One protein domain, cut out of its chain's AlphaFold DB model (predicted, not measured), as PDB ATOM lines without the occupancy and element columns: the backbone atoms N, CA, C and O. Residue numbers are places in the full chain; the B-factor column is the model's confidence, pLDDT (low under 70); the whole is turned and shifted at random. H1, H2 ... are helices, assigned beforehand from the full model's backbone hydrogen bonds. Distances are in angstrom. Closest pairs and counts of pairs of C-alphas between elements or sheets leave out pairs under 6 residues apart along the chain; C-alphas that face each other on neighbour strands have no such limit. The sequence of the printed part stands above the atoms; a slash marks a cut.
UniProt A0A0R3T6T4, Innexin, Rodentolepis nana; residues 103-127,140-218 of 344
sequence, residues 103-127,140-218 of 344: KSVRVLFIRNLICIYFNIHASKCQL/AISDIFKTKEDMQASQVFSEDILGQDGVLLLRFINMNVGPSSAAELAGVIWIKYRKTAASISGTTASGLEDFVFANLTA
ATOM      1  N   LYS A 103     -16.456 -36.235 -26.893       88.12
ATOM      2  CA  LYS A 103     -16.713 -35.812 -25.507       88.12
ATOM      3  C   LYS A 103     -15.808 -34.659 -25.066       88.12
ATOM      4  O   LYS A 103     -16.310 -33.651 -24.584       88.12
ATOM      5  N   SER A 104     -14.497 -34.748 -25.299       88.56
ATOM      6  CA  SER A 104     -13.537 -33.707 -24.898       88.56
ATOM      7  C   SER A 104     -13.847 -32.340 -25.522       88.56
ATOM      8  O   SER A 104     -13.785 -31.323 -24.837       88.56
ATOM      9  N   VAL A 105     -14.253 -32.313 -26.798       91.00
ATOM     10  CA  VAL A 105     -14.628 -31.083 -27.519       91.00
ATOM     11  C   VAL A 105     -15.962 -30.533 -27.006       91.00
ATOM     12  O   VAL A 105     -16.124 -29.320 -26.884       91.00
ATOM     13  N   ARG A 106     -16.907 -31.418 -26.665       91.25
ATOM     14  CA  ARG A 106     -18.200 -31.071 -26.055       91.25
ATOM     15  C   ARG A 106     -18.019 -30.402 -24.688       91.25
ATOM     16  O   ARG A 106     -18.541 -29.313 -24.473       91.25
ATOM     17  N   VAL A 107     -17.230 -31.020 -23.806       91.44
ATOM     18  CA  VAL A 107     -16.905 -30.495 -22.469       91.44
ATOM     19  C   VAL A 107     -16.167 -29.158 -22.583       91.44
ATOM     20  O   VAL A 107     -16.535 -28.197 -21.913       91.44
ATOM     21  N   LEU A 108     -15.157 -29.065 -23.459       91.31
ATOM     22  CA  LEU A 108     -14.387 -27.833 -23.666       91.31
ATOM     23  C   LEU A 108     -15.262 -26.677 -24.171       91.31
ATOM     24  O   LEU A 108     -15.106 -25.553 -23.703       91.31
ATOM     25  N   PHE A 109     -16.209 -26.945 -25.076       93.38
ATOM     26  CA  PHE A 109     -17.162 -25.939 -25.551       93.38
ATOM     27  C   PHE A 109     -18.011 -25.363 -24.407       93.38
ATOM     28  O   PHE A 109     -18.121 -24.145 -24.291       93.38
ATOM     29  N   ILE A 110     -18.543 -26.214 -23.520       93.81
ATOM     30  CA  ILE A 110     -19.329 -25.764 -22.361       93.81
ATOM     31  C   ILE A 110     -18.467 -25.002 -21.345       93.81
ATOM     32  O   ILE A 110     -18.882 -23.945 -20.874       93.81
ATOM     33  N   ARG A 111     -17.240 -25.464 -21.063       92.44
ATOM     34  CA  ARG A 111     -16.293 -24.724 -20.208       92.44
ATOM     35  C   ARG A 111     -15.959 -23.344 -20.769       92.44
ATOM     36  O   ARG A 111     -15.864 -22.395 -19.998       92.44
ATOM     37  N   ASN A 112     -15.823 -23.220 -22.090       93.31
ATOM     38  CA  ASN A 112     -15.592 -21.933 -22.740       93.31
ATOM     39  C   ASN A 112     -16.808 -20.998 -22.607       93.31
ATOM     40  O   ASN A 112     -16.636 -19.842 -22.244       93.31
ATOM     41  N   LEU A 113     -18.039 -21.492 -22.807       94.00
ATOM     42  CA  LEU A 113     -19.253 -20.689 -22.585       94.00
ATOM     43  C   LEU A 113     -19.364 -20.190 -21.133       94.00
ATOM     44  O   LEU A 113     -19.623 -19.011 -20.914       94.00
ATOM     45  N   ILE A 114     -19.107 -21.054 -20.145       92.06
ATOM     46  CA  ILE A 114     -19.103 -20.670 -18.723       92.06
ATOM     47  C   ILE A 114     -18.005 -19.624 -18.443       92.06
ATOM     48  O   ILE A 114     -18.240 -18.647 -17.736       92.06
ATOM     49  N   CYS A 115     -16.824 -19.773 -19.047       90.56
ATOM     50  CA  CYS A 115     -15.732 -18.806 -18.940       90.56
ATOM     51  C   CYS A 115     -16.086 -17.438 -19.543       90.56
ATOM     52  O   CYS A 115     -15.824 -16.405 -18.926       90.56
ATOM     53  N   ILE A 116     -16.717 -17.413 -20.720       91.00
ATOM     54  CA  ILE A 116     -17.208 -16.185 -21.360       91.00
ATOM     55  C   ILE A 116     -18.245 -15.502 -20.459       91.00
ATOM     56  O   ILE A 116     -18.148 -14.300 -20.229       91.00
ATOM     57  N   TYR A 117     -19.177 -16.263 -19.880       90.81
ATOM     58  CA  TYR A 117     -20.180 -15.738 -18.955       90.81
ATOM     59  C   TYR A 117     -19.558 -15.047 -17.734       90.81
ATOM     60  O   TYR A 117     -19.890 -13.897 -17.449       90.81
ATOM     61  N   PHE A 118     -18.613 -15.702 -17.049       87.62
ATOM     62  CA  PHE A 118     -17.940 -15.098 -15.896       87.62
ATOM     63  C   PHE A 118     -17.119 -13.857 -16.276       87.62
ATOM     64  O   PHE A 118     -17.138 -12.883 -15.531       87.62
ATOM     65  N   ASN A 119     -16.472 -13.827 -17.446       87.69
ATOM     66  CA  ASN A 119     -15.780 -12.626 -17.937       87.69
ATOM     67  C   ASN A 119     -16.750 -11.465 -18.247       87.69
ATOM     68  O   ASN A 119     -16.454 -10.305 -17.941       87.69
ATOM     69  N   ILE A 120     -17.932 -11.756 -18.802       87.19
ATOM     70  CA  ILE A 120     -18.990 -10.756 -19.023       87.19
ATOM     71  C   ILE A 120     -19.522 -10.235 -17.679       87.19
ATOM     72  O   ILE A 120     -19.683  -9.030 -17.508       87.19
ATOM     73  N   HIS A 121     -19.761 -11.107 -16.696       83.94
ATOM     74  CA  HIS A 121     -20.269 -10.673 -15.394       83.94
ATOM     75  C   HIS A 121     -19.215  -9.905 -14.577       83.94
ATOM     76  O   HIS A 121     -19.542  -8.902 -13.946       83.94
ATOM     77  N   ALA A 122     -17.947 -10.322 -14.622       82.06
ATOM     78  CA  ALA A 122     -16.846  -9.621 -13.965       82.06
ATOM     79  C   ALA A 122     -16.655  -8.203 -14.530       82.06
ATOM     80  O   ALA A 122     -16.476  -7.265 -13.758       82.06
ATOM     81  N   SER A 123     -16.768  -8.026 -15.852       80.19
ATOM     82  CA  SER A 123     -16.710  -6.694 -16.474       80.19
ATOM     83  C   SER A 123     -17.955  -5.843 -16.192       80.19
ATOM     84  O   SER A 123     -17.810  -4.648 -15.950       80.19
ATOM     85  N   LYS A 124     -19.162  -6.429 -16.117       77.06
ATOM     86  CA  LYS A 124     -20.382  -5.718 -15.672       77.06
ATOM     87  C   LYS A 124     -20.287  -5.226 -14.216       77.06
ATOM     88  O   LYS A 124     -20.791  -4.148 -13.917       77.06
ATOM     89  N   CYS A 125     -19.613  -5.961 -13.324       65.62
ATOM     90  CA  CYS A 125     -19.368  -5.523 -11.941       65.62
ATOM     91  C   CYS A 125     -18.310  -4.405 -11.814       65.62
ATOM     92  O   CYS A 125     -18.223  -3.783 -10.760       65.62
ATOM     93  N   GLN A 126     -17.513  -4.134 -12.855       63.59
ATOM     94  CA  GLN A 126     -16.472  -3.092 -12.874       63.59
ATOM     95  C   GLN A 126     -16.999  -1.753 -13.430       63.59
ATOM     96  O   GLN A 126     -16.380  -1.130 -14.294       63.59
ATOM     97  N   LEU A 127     -18.158  -1.302 -12.938       50.69
ATOM     98  CA  LEU A 127     -18.649   0.061 -13.182       50.69
ATOM     99  C   LEU A 127     -17.863   1.088 -12.329       50.69
ATOM    100  O   LEU A 127     -17.238   0.717 -11.335       50.69
ATOM    101  N   ALA A 140      -9.138 -16.932 -17.031       75.19
ATOM    102  CA  ALA A 140      -8.871 -18.082 -17.880       75.19
ATOM    103  C   ALA A 140      -9.717 -19.296 -17.459       75.19
ATOM    104  O   ALA A 140     -10.139 -19.442 -16.311       75.19
ATOM    105  N   ILE A 141      -9.908 -20.242 -18.387       75.50
ATOM    106  CA  ILE A 141     -10.615 -21.510 -18.117       75.50
ATOM    107  C   ILE A 141      -9.946 -22.283 -16.957       75.50
ATOM    108  O   ILE A 141     -10.632 -22.964 -16.194       75.50
ATOM    109  N   SER A 142      -8.623 -22.154 -16.797       72.44
ATOM    110  CA  SER A 142      -7.838 -22.725 -15.691       72.44
ATOM    111  C   SER A 142      -8.198 -22.172 -14.315       72.44
ATOM    112  O   SER A 142      -8.049 -22.881 -13.323       72.44
ATOM    113  N   ASP A 143      -8.658 -20.925 -14.252       72.88
ATOM    114  CA  ASP A 143      -8.884 -20.216 -12.992       72.88
ATOM    115  C   ASP A 143     -10.252 -20.594 -12.415       72.88
ATOM    116  O   ASP A 143     -10.399 -20.761 -11.206       72.88
ATOM    117  N   ILE A 144     -11.229 -20.818 -13.304       72.25
ATOM    118  CA  ILE A 144     -12.586 -21.279 -12.976       72.25
ATOM    119  C   ILE A 144     -12.601 -22.782 -12.667       72.25
ATOM    120  O   ILE A 144     -13.234 -23.211 -11.708       72.25
ATOM    121  N   PHE A 145     -11.895 -23.603 -13.453       79.94
ATOM    122  CA  PHE A 145     -11.874 -25.066 -13.293       79.94
ATOM    123  C   PHE A 145     -10.558 -25.558 -12.673       79.94
ATOM    124  O   PHE A 145      -9.936 -26.501 -13.167       79.94
ATOM    125  N   LYS A 146     -10.131 -24.901 -11.587       74.19
ATOM    126  CA  LYS A 146      -8.844 -25.150 -10.918       74.19
ATOM    127  C   LYS A 146      -8.803 -26.469 -10.139       74.19
ATOM    128  O   LYS A 146      -7.752 -27.107 -10.069       74.19
ATOM    129  N   THR A 147      -9.918 -26.889  -9.535       80.19
ATOM    130  CA  THR A 147      -9.974 -28.135  -8.754       80.19
ATOM    131  C   THR A 147     -10.338 -29.340  -9.628       80.19
ATOM    132  O   THR A 147     -11.018 -29.228 -10.652       80.19
ATOM    133  N   LYS A 148      -9.922 -30.543  -9.203       81.31
ATOM    134  CA  LYS A 148     -10.358 -31.795  -9.848       81.31
ATOM    135  C   LYS A 148     -11.875 -31.994  -9.738       81.31
ATOM    136  O   LYS A 148     -12.466 -32.576 -10.643       81.31
ATOM    137  N   GLU A 149     -12.487 -31.483  -8.672       83.00
ATOM    138  CA  GLU A 149     -13.923 -31.570  -8.402       83.00
ATOM    139  C   GLU A 149     -14.727 -30.697  -9.372       83.00
ATOM    140  O   GLU A 149     -15.644 -31.200 -10.013       83.00
ATOM    141  N   ASP A 150     -14.327 -29.444  -9.609       83.56
ATOM    142  CA  ASP A 150     -14.962 -28.569 -10.610       83.56
ATOM    143  C   ASP A 150     -14.761 -29.107 -12.038       83.56
ATOM    144  O   ASP A 150     -15.649 -29.040 -12.903       83.56
ATOM    145  N   MET A 151     -13.599 -29.716 -12.296       85.62
ATOM    146  CA  MET A 151     -13.325 -30.369 -13.571       85.62
ATOM    147  C   MET A 151     -14.210 -31.613 -13.795       85.62
ATOM    148  O   MET A 151     -14.627 -31.855 -14.929       85.62
ATOM    149  N   GLN A 152     -14.558 -32.361 -12.742       87.81
ATOM    150  CA  GLN A 152     -15.532 -33.461 -12.802       87.81
ATOM    151  C   GLN A 152     -16.981 -32.951 -12.865       87.81
ATOM    152  O   GLN A 152     -17.757 -33.428 -13.691       87.81
ATOM    153  N   ALA A 153     -17.341 -31.935 -12.078       88.50
ATOM    154  CA  ALA A 153     -18.671 -31.328 -12.075       88.50
ATOM    155  C   ALA A 153     -19.041 -30.761 -13.456       88.50
ATOM    156  O   ALA A 153     -20.150 -30.976 -13.934       88.50
ATOM    157  N   SER A 154     -18.094 -30.122 -14.155       89.12
ATOM    158  CA  SER A 154     -18.300 -29.660 -15.539       89.12
ATOM    159  C   SER A 154     -18.482 -30.798 -16.550       89.12
ATOM    160  O   SER A 154     -19.222 -30.632 -17.519       89.12
ATOM    161  N   GLN A 155     -17.869 -31.968 -16.325       91.00
ATOM    162  CA  GLN A 155     -18.115 -33.160 -17.145       91.00
ATOM    163  C   GLN A 155     -19.521 -33.717 -16.897       91.00
ATOM    164  O   GLN A 155     -20.281 -33.845 -17.855       91.00
ATOM    165  N   VAL A 156     -19.890 -33.961 -15.633       91.69
ATOM    166  CA  VAL A 156     -21.223 -34.455 -15.231       91.69
ATOM    167  C   VAL A 156     -22.329 -33.518 -15.718       91.69
ATOM    168  O   VAL A 156     -23.295 -33.965 -16.327       91.69
ATOM    169  N   PHE A 157     -22.159 -32.207 -15.553       92.75
ATOM    170  CA  PHE A 157     -23.072 -31.203 -16.096       92.75
ATOM    171  C   PHE A 157     -23.258 -31.340 -17.614       92.75
ATOM    172  O   PHE A 157     -24.386 -31.387 -18.103       92.75
ATOM    173  N   SER A 158     -22.161 -31.456 -18.368       92.19
ATOM    174  CA  SER A 158     -22.212 -31.548 -19.832       92.19
ATOM    175  C   SER A 158     -22.725 -32.891 -20.377       92.19
ATOM    176  O   SER A 158     -23.202 -32.927 -21.509       92.19
ATOM    177  N   GLU A 159     -22.619 -33.987 -19.616       90.38
ATOM    178  CA  GLU A 159     -23.050 -35.323 -20.059       90.38
ATOM    179  C   GLU A 159     -24.428 -35.737 -19.531       90.38
ATOM    180  O   GLU A 159     -25.200 -36.305 -20.302       90.38
ATOM    181  N   ASP A 160     -24.743 -35.446 -18.265       89.81
ATOM    182  CA  ASP A 160     -25.945 -35.951 -17.587       89.81
ATOM    183  C   ASP A 160     -27.049 -34.890 -17.440       89.81
ATOM    184  O   ASP A 160     -28.223 -35.224 -17.577       89.81
ATOM    185  N   ILE A 161     -26.700 -33.621 -17.172       91.38
ATOM    186  CA  ILE A 161     -27.689 -32.534 -16.996       91.38
ATOM    187  C   ILE A 161     -28.088 -31.933 -18.343       91.38
ATOM    188  O   ILE A 161     -29.270 -31.813 -18.655       91.38
ATOM    189  N   LEU A 162     -27.094 -31.547 -19.141       92.81
ATOM    190  CA  LEU A 162     -27.294 -30.879 -20.424       92.81
ATOM    191  C   LEU A 162     -27.393 -31.875 -21.596       92.81
ATOM    192  O   LEU A 162     -27.992 -31.577 -22.630       92.81
ATOM    193  N   GLY A 163     -26.827 -33.073 -21.431       91.06
ATOM    194  CA  GLY A 163     -26.916 -34.159 -22.402       91.06
ATOM    195  C   GLY A 163     -26.254 -33.863 -23.752       91.06
ATOM    196  O   GLY A 163     -25.446 -32.952 -23.920       91.06
ATOM    197  N   GLN A 164     -26.590 -34.670 -24.759       89.50
ATOM    198  CA  GLN A 164     -26.147 -34.410 -26.130       89.50
ATOM    199  C   GLN A 164     -26.944 -33.259 -26.760       89.50
ATOM    200  O   GLN A 164     -26.356 -32.377 -27.385       89.50
ATOM    201  N   ASP A 165     -28.255 -33.240 -26.529       91.56
ATOM    202  CA  ASP A 165     -29.189 -32.353 -27.223       91.56
ATOM    203  C   ASP A 165     -29.126 -30.914 -26.693       91.56
ATOM    204  O   ASP A 165     -29.128 -29.972 -27.481       91.56
ATOM    205  N   GLY A 166     -28.942 -30.715 -25.382       93.75
ATOM    206  CA  GLY A 166     -28.745 -29.380 -24.808       93.75
ATOM    207  C   GLY A 166     -27.422 -28.737 -25.236       93.75
ATOM    208  O   GLY A 166     -27.374 -27.534 -25.491       93.75
ATOM    209  N   VAL A 167     -26.347 -29.520 -25.407       93.31
ATOM    210  CA  VAL A 167     -25.080 -28.988 -25.948       93.31
ATOM    211  C   VAL A 167     -25.200 -28.668 -27.444       93.31
ATOM    212  O   VAL A 167     -24.621 -27.683 -27.910       93.31
ATOM    213  N   LEU A 168     -25.967 -29.461 -28.199       93.31
ATOM    214  CA  LEU A 168     -26.311 -29.151 -29.590       93.31
ATOM    215  C   LEU A 168     -27.120 -27.850 -29.691       93.31
ATOM    216  O   LEU A 168     -26.768 -26.990 -30.499       93.31
ATOM    217  N   LEU A 169     -28.126 -27.665 -28.830       94.88
ATOM    218  CA  LEU A 169     -28.940 -26.451 -28.763       94.88
ATOM    219  C   LEU A 169     -28.100 -25.213 -28.414       94.88
ATOM    220  O   LEU A 169     -28.162 -24.216 -29.131       94.88
ATOM    221  N   LEU A 170     -27.242 -25.280 -27.388       95.06
ATOM    222  CA  LEU A 170     -26.332 -24.174 -27.057       95.06
ATOM    223  C   LEU A 170     -25.355 -23.855 -28.196       95.06
ATOM    224  O   LEU A 170     -25.042 -22.686 -28.421       95.06
ATOM    225  N   ARG A 171     -24.893 -24.857 -28.959       94.25
ATOM    226  CA  ARG A 171     -24.100 -24.597 -30.170       94.25
ATOM    227  C   ARG A 171     -24.923 -23.915 -31.260       94.25
ATOM    228  O   ARG A 171     -24.388 -23.026 -31.917       94.25
ATOM    229  N   PHE A 172     -26.174 -24.318 -31.462       94.81
ATOM    230  CA  PHE A 172     -27.059 -23.684 -32.436       94.81
ATOM    231  C   PHE A 172     -27.302 -22.210 -32.079       94.81
ATOM    232  O   PHE A 172     -27.118 -21.345 -32.931       94.81
ATOM    233  N   ILE A 173     -27.588 -21.902 -30.810       96.19
ATOM    234  CA  ILE A 173     -27.715 -20.520 -30.315       96.19
ATOM    235  C   ILE A 173     -26.404 -19.750 -30.531       96.19
ATOM    236  O   ILE A 173     -26.415 -18.676 -31.128       96.19
ATOM    237  N   ASN A 174     -25.257 -20.330 -30.161       95.62
ATOM    238  CA  ASN A 174     -23.938 -19.721 -30.371       95.62
ATOM    239  C   ASN A 174     -23.627 -19.411 -31.850       95.62
ATOM    240  O   ASN A 174     -22.872 -18.486 -32.127       95.62
ATOM    241  N   MET A 175     -24.169 -20.184 -32.796       93.69
ATOM    242  CA  MET A 175     -23.933 -19.984 -34.232       93.69
ATOM    243  C   MET A 175     -24.894 -19.002 -34.909       93.69
ATOM    244  O   MET A 175     -24.524 -18.463 -35.945       93.69
ATOM    245  N   ASN A 176     -26.089 -18.775 -34.352       96.25
ATOM    246  CA  ASN A 176     -27.103 -17.898 -34.955       96.25
ATOM    247  C   ASN A 176     -27.280 -16.568 -34.201       96.25
ATOM    248  O   ASN A 176     -27.491 -15.539 -34.827       96.25
ATOM    249  N   VAL A 177     -27.191 -16.586 -32.866       96.62
ATOM    250  CA  VAL A 177     -27.335 -15.404 -31.991       96.62
ATOM    251  C   VAL A 177     -25.969 -14.876 -31.543       96.62
ATOM    252  O   VAL A 177     -25.781 -13.676 -31.374       96.62
ATOM    253  N   GLY A 178     -24.995 -15.776 -31.378       95.06
ATOM    254  CA  GLY A 178     -23.619 -15.448 -31.009       95.06
ATOM    255  C   GLY A 178     -23.194 -15.975 -29.631       95.06
ATOM    256  O   GLY A 178     -24.012 -16.501 -28.865       95.06
ATOM    257  N   PRO A 179     -21.896 -15.858 -29.297       93.44
ATOM    258  CA  PRO A 179     -21.316 -16.484 -28.112       93.44
ATOM    259  C   PRO A 179     -21.813 -15.888 -26.795       93.44
ATOM    260  O   PRO A 179     -21.986 -16.637 -25.838       93.44
ATOM    261  N   SER A 180     -22.085 -14.581 -26.734       92.62
ATOM    262  CA  SER A 180     -22.501 -13.903 -25.498       92.62
ATOM    263  C   SER A 180     -23.840 -14.425 -24.974       92.62
ATOM    264  O   SER A 180     -23.925 -14.832 -23.820       92.62
ATOM    265  N   SER A 181     -24.868 -14.515 -25.825       95.00
ATOM    266  CA  SER A 181     -26.195 -15.009 -25.425       95.00
ATOM    267  C   SER A 181     -26.186 -16.507 -25.099       95.00
ATOM    268  O   SER A 181     -26.848 -16.948 -24.160       95.00
ATOM    269  N   ALA A 182     -25.395 -17.302 -25.830       96.06
ATOM    270  CA  ALA A 182     -25.191 -18.714 -25.502       96.06
ATOM    271  C   ALA A 182     -24.454 -18.897 -24.161       96.06
ATOM    272  O   ALA A 182     -24.759 -19.831 -23.417       96.06
ATOM    273  N   ALA A 183     -23.509 -18.008 -23.844       95.12
ATOM    274  CA  ALA A 183     -22.796 -17.987 -22.574       95.12
ATOM    275  C   ALA A 183     -23.707 -17.576 -21.410       95.12
ATOM    276  O   ALA A 183     -23.703 -18.261 -20.393       95.12
ATOM    277  N   GLU A 184     -24.534 -16.535 -21.560       93.44
ATOM    278  CA  GLU A 184     -25.508 -16.125 -20.535       93.44
ATOM    279  C   GLU A 184     -26.473 -17.265 -20.176       93.44
ATOM    280  O   GLU A 184     -26.615 -17.597 -18.997       93.44
ATOM    281  N   LEU A 185     -27.031 -17.964 -21.172       94.81
ATOM    282  CA  LEU A 185     -27.877 -19.135 -20.923       94.81
ATOM    283  C   LEU A 185     -27.105 -20.285 -20.245       94.81
ATOM    284  O   LEU A 185     -27.578 -20.856 -19.262       94.81
ATOM    285  N   ALA A 186     -25.904 -20.617 -20.732       94.69
ATOM    286  CA  ALA A 186     -25.077 -21.676 -20.149       94.69
ATOM    287  C   ALA A 186     -24.664 -21.376 -18.696       94.69
ATOM    288  O   ALA A 186     -24.672 -22.277 -17.857       94.69
ATOM    289  N   GLY A 187     -24.329 -20.117 -18.398       92.62
ATOM    290  CA  GLY A 187     -23.914 -19.637 -17.083       92.62
ATOM    291  C   GLY A 187     -25.034 -19.689 -16.049       92.62
ATOM    292  O   GLY A 187     -24.832 -20.223 -14.960       92.62
ATOM    293  N   VAL A 188     -26.242 -19.235 -16.404       92.62
ATOM    294  CA  VAL A 188     -27.420 -19.317 -15.520       92.62
ATOM    295  C   VAL A 188     -27.766 -20.774 -15.186       92.62
ATOM    296  O   VAL A 188     -28.008 -21.105 -14.021       92.62
ATOM    297  N   ILE A 189     -27.732 -21.673 -16.178       93.56
ATOM    298  CA  ILE A 189     -27.998 -23.106 -15.962       93.56
ATOM    299  C   ILE A 189     -26.886 -23.746 -15.106       93.56
ATOM    300  O   ILE A 189     -27.192 -24.522 -14.196       93.56
ATOM    301  N   TRP A 190     -25.613 -23.394 -15.336       92.88
ATOM    302  CA  TRP A 190     -24.476 -23.843 -14.520       92.88
ATOM    303  C   TRP A 190     -24.609 -23.411 -13.055       92.88
ATOM    304  O   TRP A 190     -24.508 -24.250 -12.159       92.88
ATOM    305  N   ILE A 191     -24.914 -22.133 -12.804       89.62
ATOM    306  CA  ILE A 191     -25.143 -21.600 -11.455       89.62
ATOM    307  C   ILE A 191     -26.280 -22.359 -10.765       89.62
ATOM    308  O   ILE A 191     -26.121 -22.798  -9.627       89.62
ATOM    309  N   LYS A 192     -27.421 -22.565 -11.442       91.56
ATOM    310  CA  LYS A 192     -28.563 -23.293 -10.866       91.56
ATOM    311  C   LYS A 192     -28.183 -24.730 -10.490       91.56
ATOM    312  O   LYS A 192     -28.497 -25.168  -9.387       91.56
ATOM    313  N   TYR A 193     -27.437 -25.421 -11.356       90.31
ATOM    314  CA  TYR A 193     -26.886 -26.749 -11.076       90.31
ATOM    315  C   TYR A 193     -25.954 -26.757  -9.851       90.31
ATOM    316  O   TYR A 193     -26.124 -27.599  -8.968       90.31
ATOM    317  N   ARG A 194     -25.019 -25.802  -9.754       87.88
ATOM    318  CA  ARG A 194     -24.082 -25.682  -8.623       87.88
ATOM    319  C   ARG A 194     -24.794 -25.398  -7.301       87.88
ATOM    320  O   ARG A 194     -24.511 -26.088  -6.325       87.88
ATOM    321  N   LYS A 195     -25.783 -24.492  -7.280       86.38
ATOM    322  CA  LYS A 195     -26.634 -24.241  -6.097       86.38
ATOM    323  C   LYS A 195     -27.332 -25.524  -5.625       86.38
ATOM    324  O   LYS A 195     -27.278 -25.854  -4.442       86.38
ATOM    325  N   THR A 196     -27.946 -26.281  -6.539       86.38
ATOM    326  CA  THR A 196     -28.604 -27.552  -6.194       86.38
ATOM    327  C   THR A 196     -27.601 -28.595  -5.690       86.38
ATOM    328  O   THR A 196     -27.867 -29.244  -4.681       86.38
ATOM    329  N   ALA A 197     -26.428 -28.725  -6.315       83.38
ATOM    330  CA  ALA A 197     -25.381 -29.641  -5.857       83.38
ATOM    331  C   ALA A 197     -24.870 -29.293  -4.445       83.38
ATOM    332  O   ALA A 197     -24.799 -30.176  -3.592       83.38
ATOM    333  N   ALA A 198     -24.601 -28.013  -4.163       80.62
ATOM    334  CA  ALA A 198     -24.192 -27.542  -2.838       80.62
ATOM    335  C   ALA A 198     -25.267 -27.814  -1.769       80.62
ATOM    336  O   ALA A 198     -24.950 -28.320  -0.693       80.62
ATOM    337  N   SER A 199     -26.548 -27.583  -2.091       79.25
ATOM    338  CA  SER A 199     -27.669 -27.855  -1.173       79.25
ATOM    339  C   SER A 199     -27.830 -29.336  -0.799       79.25
ATOM    340  O   SER A 199     -28.341 -29.642   0.273       79.25
ATOM    341  N   ILE A 200     -27.378 -30.252  -1.664       76.00
ATOM    342  CA  ILE A 200     -27.427 -31.704  -1.431       76.00
ATOM    343  C   ILE A 200     -26.197 -32.178  -0.641       76.00
ATOM    344  O   ILE A 200     -26.315 -33.096   0.168       76.00
ATOM    345  N   SER A 201     -25.031 -31.562  -0.859       66.69
ATOM    346  CA  SER A 201     -23.774 -31.948  -0.202       66.69
ATOM    347  C   SER A 201     -23.501 -31.234   1.129       66.69
ATOM    348  O   SER A 201     -22.566 -31.619   1.821       66.69
ATOM    349  N   GLY A 202     -24.272 -30.202   1.494       57.50
ATOM    350  CA  GLY A 202     -24.108 -29.472   2.762       57.50
ATOM    351  C   GLY A 202     -22.827 -28.631   2.867       57.50
ATOM    352  O   GLY A 202     -22.498 -28.156   3.950       57.50
ATOM    353  N   THR A 203     -22.113 -28.438   1.755       51.53
ATOM    354  CA  THR A 203     -20.809 -27.762   1.698       51.53
ATOM    355  C   THR A 203     -20.939 -26.437   0.953       51.53
ATOM    356  O   THR A 203     -21.473 -26.394  -0.156       51.53
ATOM    357  N   THR A 204     -20.436 -25.355   1.549       48.03
ATOM    358  CA  THR A 204     -20.393 -24.013   0.947       48.03
ATOM    359  C   THR A 204     -19.544 -24.002  -0.326       48.03
ATOM    360  O   THR A 204     -18.446 -24.563  -0.341       48.03
ATOM    361  N   ALA A 205     -20.051 -23.366  -1.385       49.38
ATOM    362  CA  ALA A 205     -19.364 -23.255  -2.670       49.38
ATOM    363  C   ALA A 205     -18.118 -22.348  -2.593       49.38
ATOM    364  O   ALA A 205     -17.848 -21.699  -1.582       49.38
ATOM    365  N   SER A 206     -17.313 -22.333  -3.657       48.50
ATOM    366  CA  SER A 206     -16.089 -21.532  -3.720       48.50
ATOM    367  C   SER A 206     -16.403 -20.050  -3.974       48.50
ATOM    368  O   SER A 206     -17.124 -19.710  -4.908       48.50
ATOM    369  N   GLY A 207     -15.802 -19.152  -3.184       49.50
ATOM    370  CA  GLY A 207     -16.222 -17.743  -3.050       49.50
ATOM    371  C   GLY A 207     -16.219 -16.841  -4.300       49.50
ATOM    372  O   GLY A 207     -16.681 -15.704  -4.218       49.50
ATOM    373  N   LEU A 208     -15.751 -17.312  -5.463       51.28
ATOM    374  CA  LEU A 208     -15.985 -16.618  -6.740       51.28
ATOM    375  C   LEU A 208     -17.441 -16.785  -7.212       51.28
ATOM    376  O   LEU A 208     -18.010 -15.855  -7.782       51.28
ATOM    377  N   GLU A 209     -18.054 -17.946  -6.949       54.00
ATOM    378  CA  GLU A 209     -19.476 -18.179  -7.217       54.00
ATOM    379  C   GLU A 209     -20.337 -17.280  -6.304       54.00
ATOM    380  O   GLU A 209     -21.303 -16.687  -6.785       54.00
ATOM    381  N   ASP A 210     -19.932 -17.066  -5.043       52.84
ATOM    382  CA  ASP A 210     -20.655 -16.239  -4.059       52.84
ATOM    383  C   ASP A 210     -20.597 -14.722  -4.345       52.84
ATOM    384  O   ASP A 210     -21.601 -14.019  -4.195       52.84
ATOM    385  N   PHE A 211     -19.460 -14.193  -4.813       50.78
ATOM    386  CA  PHE A 211     -19.344 -12.770  -5.178       50.78
ATOM    387  C   PHE A 211     -20.243 -12.396  -6.373       50.78
ATOM    388  O   PHE A 211     -20.829 -11.313  -6.417       50.78
ATOM    389  N   VAL A 212     -20.390 -13.309  -7.337       53.91
ATOM    390  CA  VAL A 212     -21.317 -13.152  -8.470       53.91
ATOM    391  C   VAL A 212     -22.772 -13.361  -8.023       53.91
ATOM    392  O   VAL A 212     -23.667 -12.642  -8.466       53.91
ATOM    393  N   PHE A 213     -23.011 -14.296  -7.099       49.31
ATOM    394  CA  PHE A 213     -24.329 -14.619  -6.541       49.31
ATOM    395  C   PHE A 213     -25.003 -13.418  -5.868       49.31
ATOM    396  O   PHE A 213     -26.184 -13.189  -6.125       49.31
ATOM    397  N   ALA A 214     -24.266 -12.635  -5.068       50.75
ATOM    398  CA  ALA A 214     -24.808 -11.493  -4.321       50.75
ATOM    399  C   ALA A 214     -25.511 -10.448  -5.213       50.75
ATOM    400  O   ALA A 214     -26.509  -9.860  -4.801       50.75
ATOM    401  N   ASN A 215     -25.038 -10.267  -6.451       46.16
ATOM    402  CA  ASN A 215     -25.617  -9.330  -7.421       46.16
ATOM    403  C   ASN A 215     -26.797  -9.915  -8.225       46.16
ATOM    404  O   ASN A 215     -27.561  -9.163  -8.820       46.16
ATOM    405  N   LEU A 216     -26.967 -11.243  -8.247       46.00
ATOM    406  CA  LEU A 216     -28.048 -11.926  -8.976       46.00
ATOM    407  C   LEU A 216     -29.256 -12.259  -8.090       46.00
ATOM    408  O   LEU A 216     -30.375 -12.335  -8.589       46.00
ATOM    409  N   THR A 217     -29.069 -12.448  -6.781       42.97
ATOM    410  CA  THR A 217     -30.176 -12.778  -5.858       42.97
ATOM    411  C   THR A 217     -31.060 -11.601  -5.459       42.97
ATOM    412  O   THR A 217     -31.994 -11.795  -4.688       42.97
ATOM    413  N   ALA A 218     -30.810 -10.400  -5.982       42.25
ATOM    414  CA  ALA A 218     -31.658  -9.240  -5.726       42.25
ATOM    415  C   ALA A 218     -33.043  -9.318  -6.407       42.25
ATOM    416  O   ALA A 218     -33.961  -8.662  -5.927       42.25
TER     417      ALA A 218
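AT A GLANCE: This is residues 103 to 127 and 140 to 218 of the 344 residues of the protein "Innexin" of Rodentolepis nana (UniProt A0A0R3T6T4). Two long helices, H5 and H1, cross nearly at right angles, the first part of H5 packing on the middle of H1. H4 folds back along the start of H5 as a helical hairpin, H3 crosses the first half of H1, the short H2 packs on H1, and H6 lies loosely near H1 and H5. Residues 198 to 203, of which 198 to 201 belong to H5, stick out. The printed part has 104 residues with six named helices, H1 to H6 in chain order, and no named strand: all helix. It is compact, with a radius of gyration of the C-alphas of 13.4 A, and rounded, spanning 34 by 33 by 25 A.

HOW THE PARTS SIT: H5, residues 179 to 201, touches H1, residues 103 to 124, which does so with residues 110 to 118 alone; the closest C-alphas, of Leu 113 and Ala 183, are 4.5 A apart, and the lines are about perpendicular at 82 degrees. H4, residues 163 to 176, forms a hairpin with H5 at a shallow tilt of 29 degrees, opposite ways; its residues 170 to 174 touch residues 179 to 186, closest at the C-alphas of Asn 174 and Ala 182, 5.1 A. H1 is the hub, touching three helices. H3, residues 148 to 161, touches it with residues 154 to 158 alone, closest at the C-alphas of Val 107 and Ser 158, 6.0 A, only just about perpendicular at 73 degrees. H3 and H4 only just touch, and only at the corner, with 3 pairs of C-alphas within 8 A, the closest those of Ser 158 and Val 167, 7.2 A. H2, residues 141 to 144, touches H1, the closest C-alphas being Cys 115 and Ile 141, 5.8 A. H6, residues 207 to 216, is close to but not clearly touching H1, the closest C-alphas being His 121 and Val 212, 7.4 A; H4 and H6 are apart. Every O i to N i+4 pair is within hydrogen-bond range in H1 and H5, but 9 of 10 in H3 and in H4 and 3 of 6 in H6; H2 is too short for such a pair.

IN THESE COORDINATES: H5 measures 32.0 A from first to last C-alpha, H1 31.9 A, H4 20.5 A, H3 18.8 A, H6 14.5 A and H2 5.5 A. C-alpha 103 is at (-16.713, -35.812, -25.507), C-alpha 179 at (-21.316, -16.484, -28.112) and C-alpha 216 at (-28.048, -11.926, -8.976).

THE WHOLE: The two farthest C-alphas, of Asn 176 and Gly 202, are 39.6 A apart. Residues 128 to 139 are not printed; C-alphas 127 and 140 are 21.1 A apart across this cut. The links printed whole are tight. Mean pLDDT of the printed part is 81.4, with residues 125 to 127 and 201 to 218 under 70.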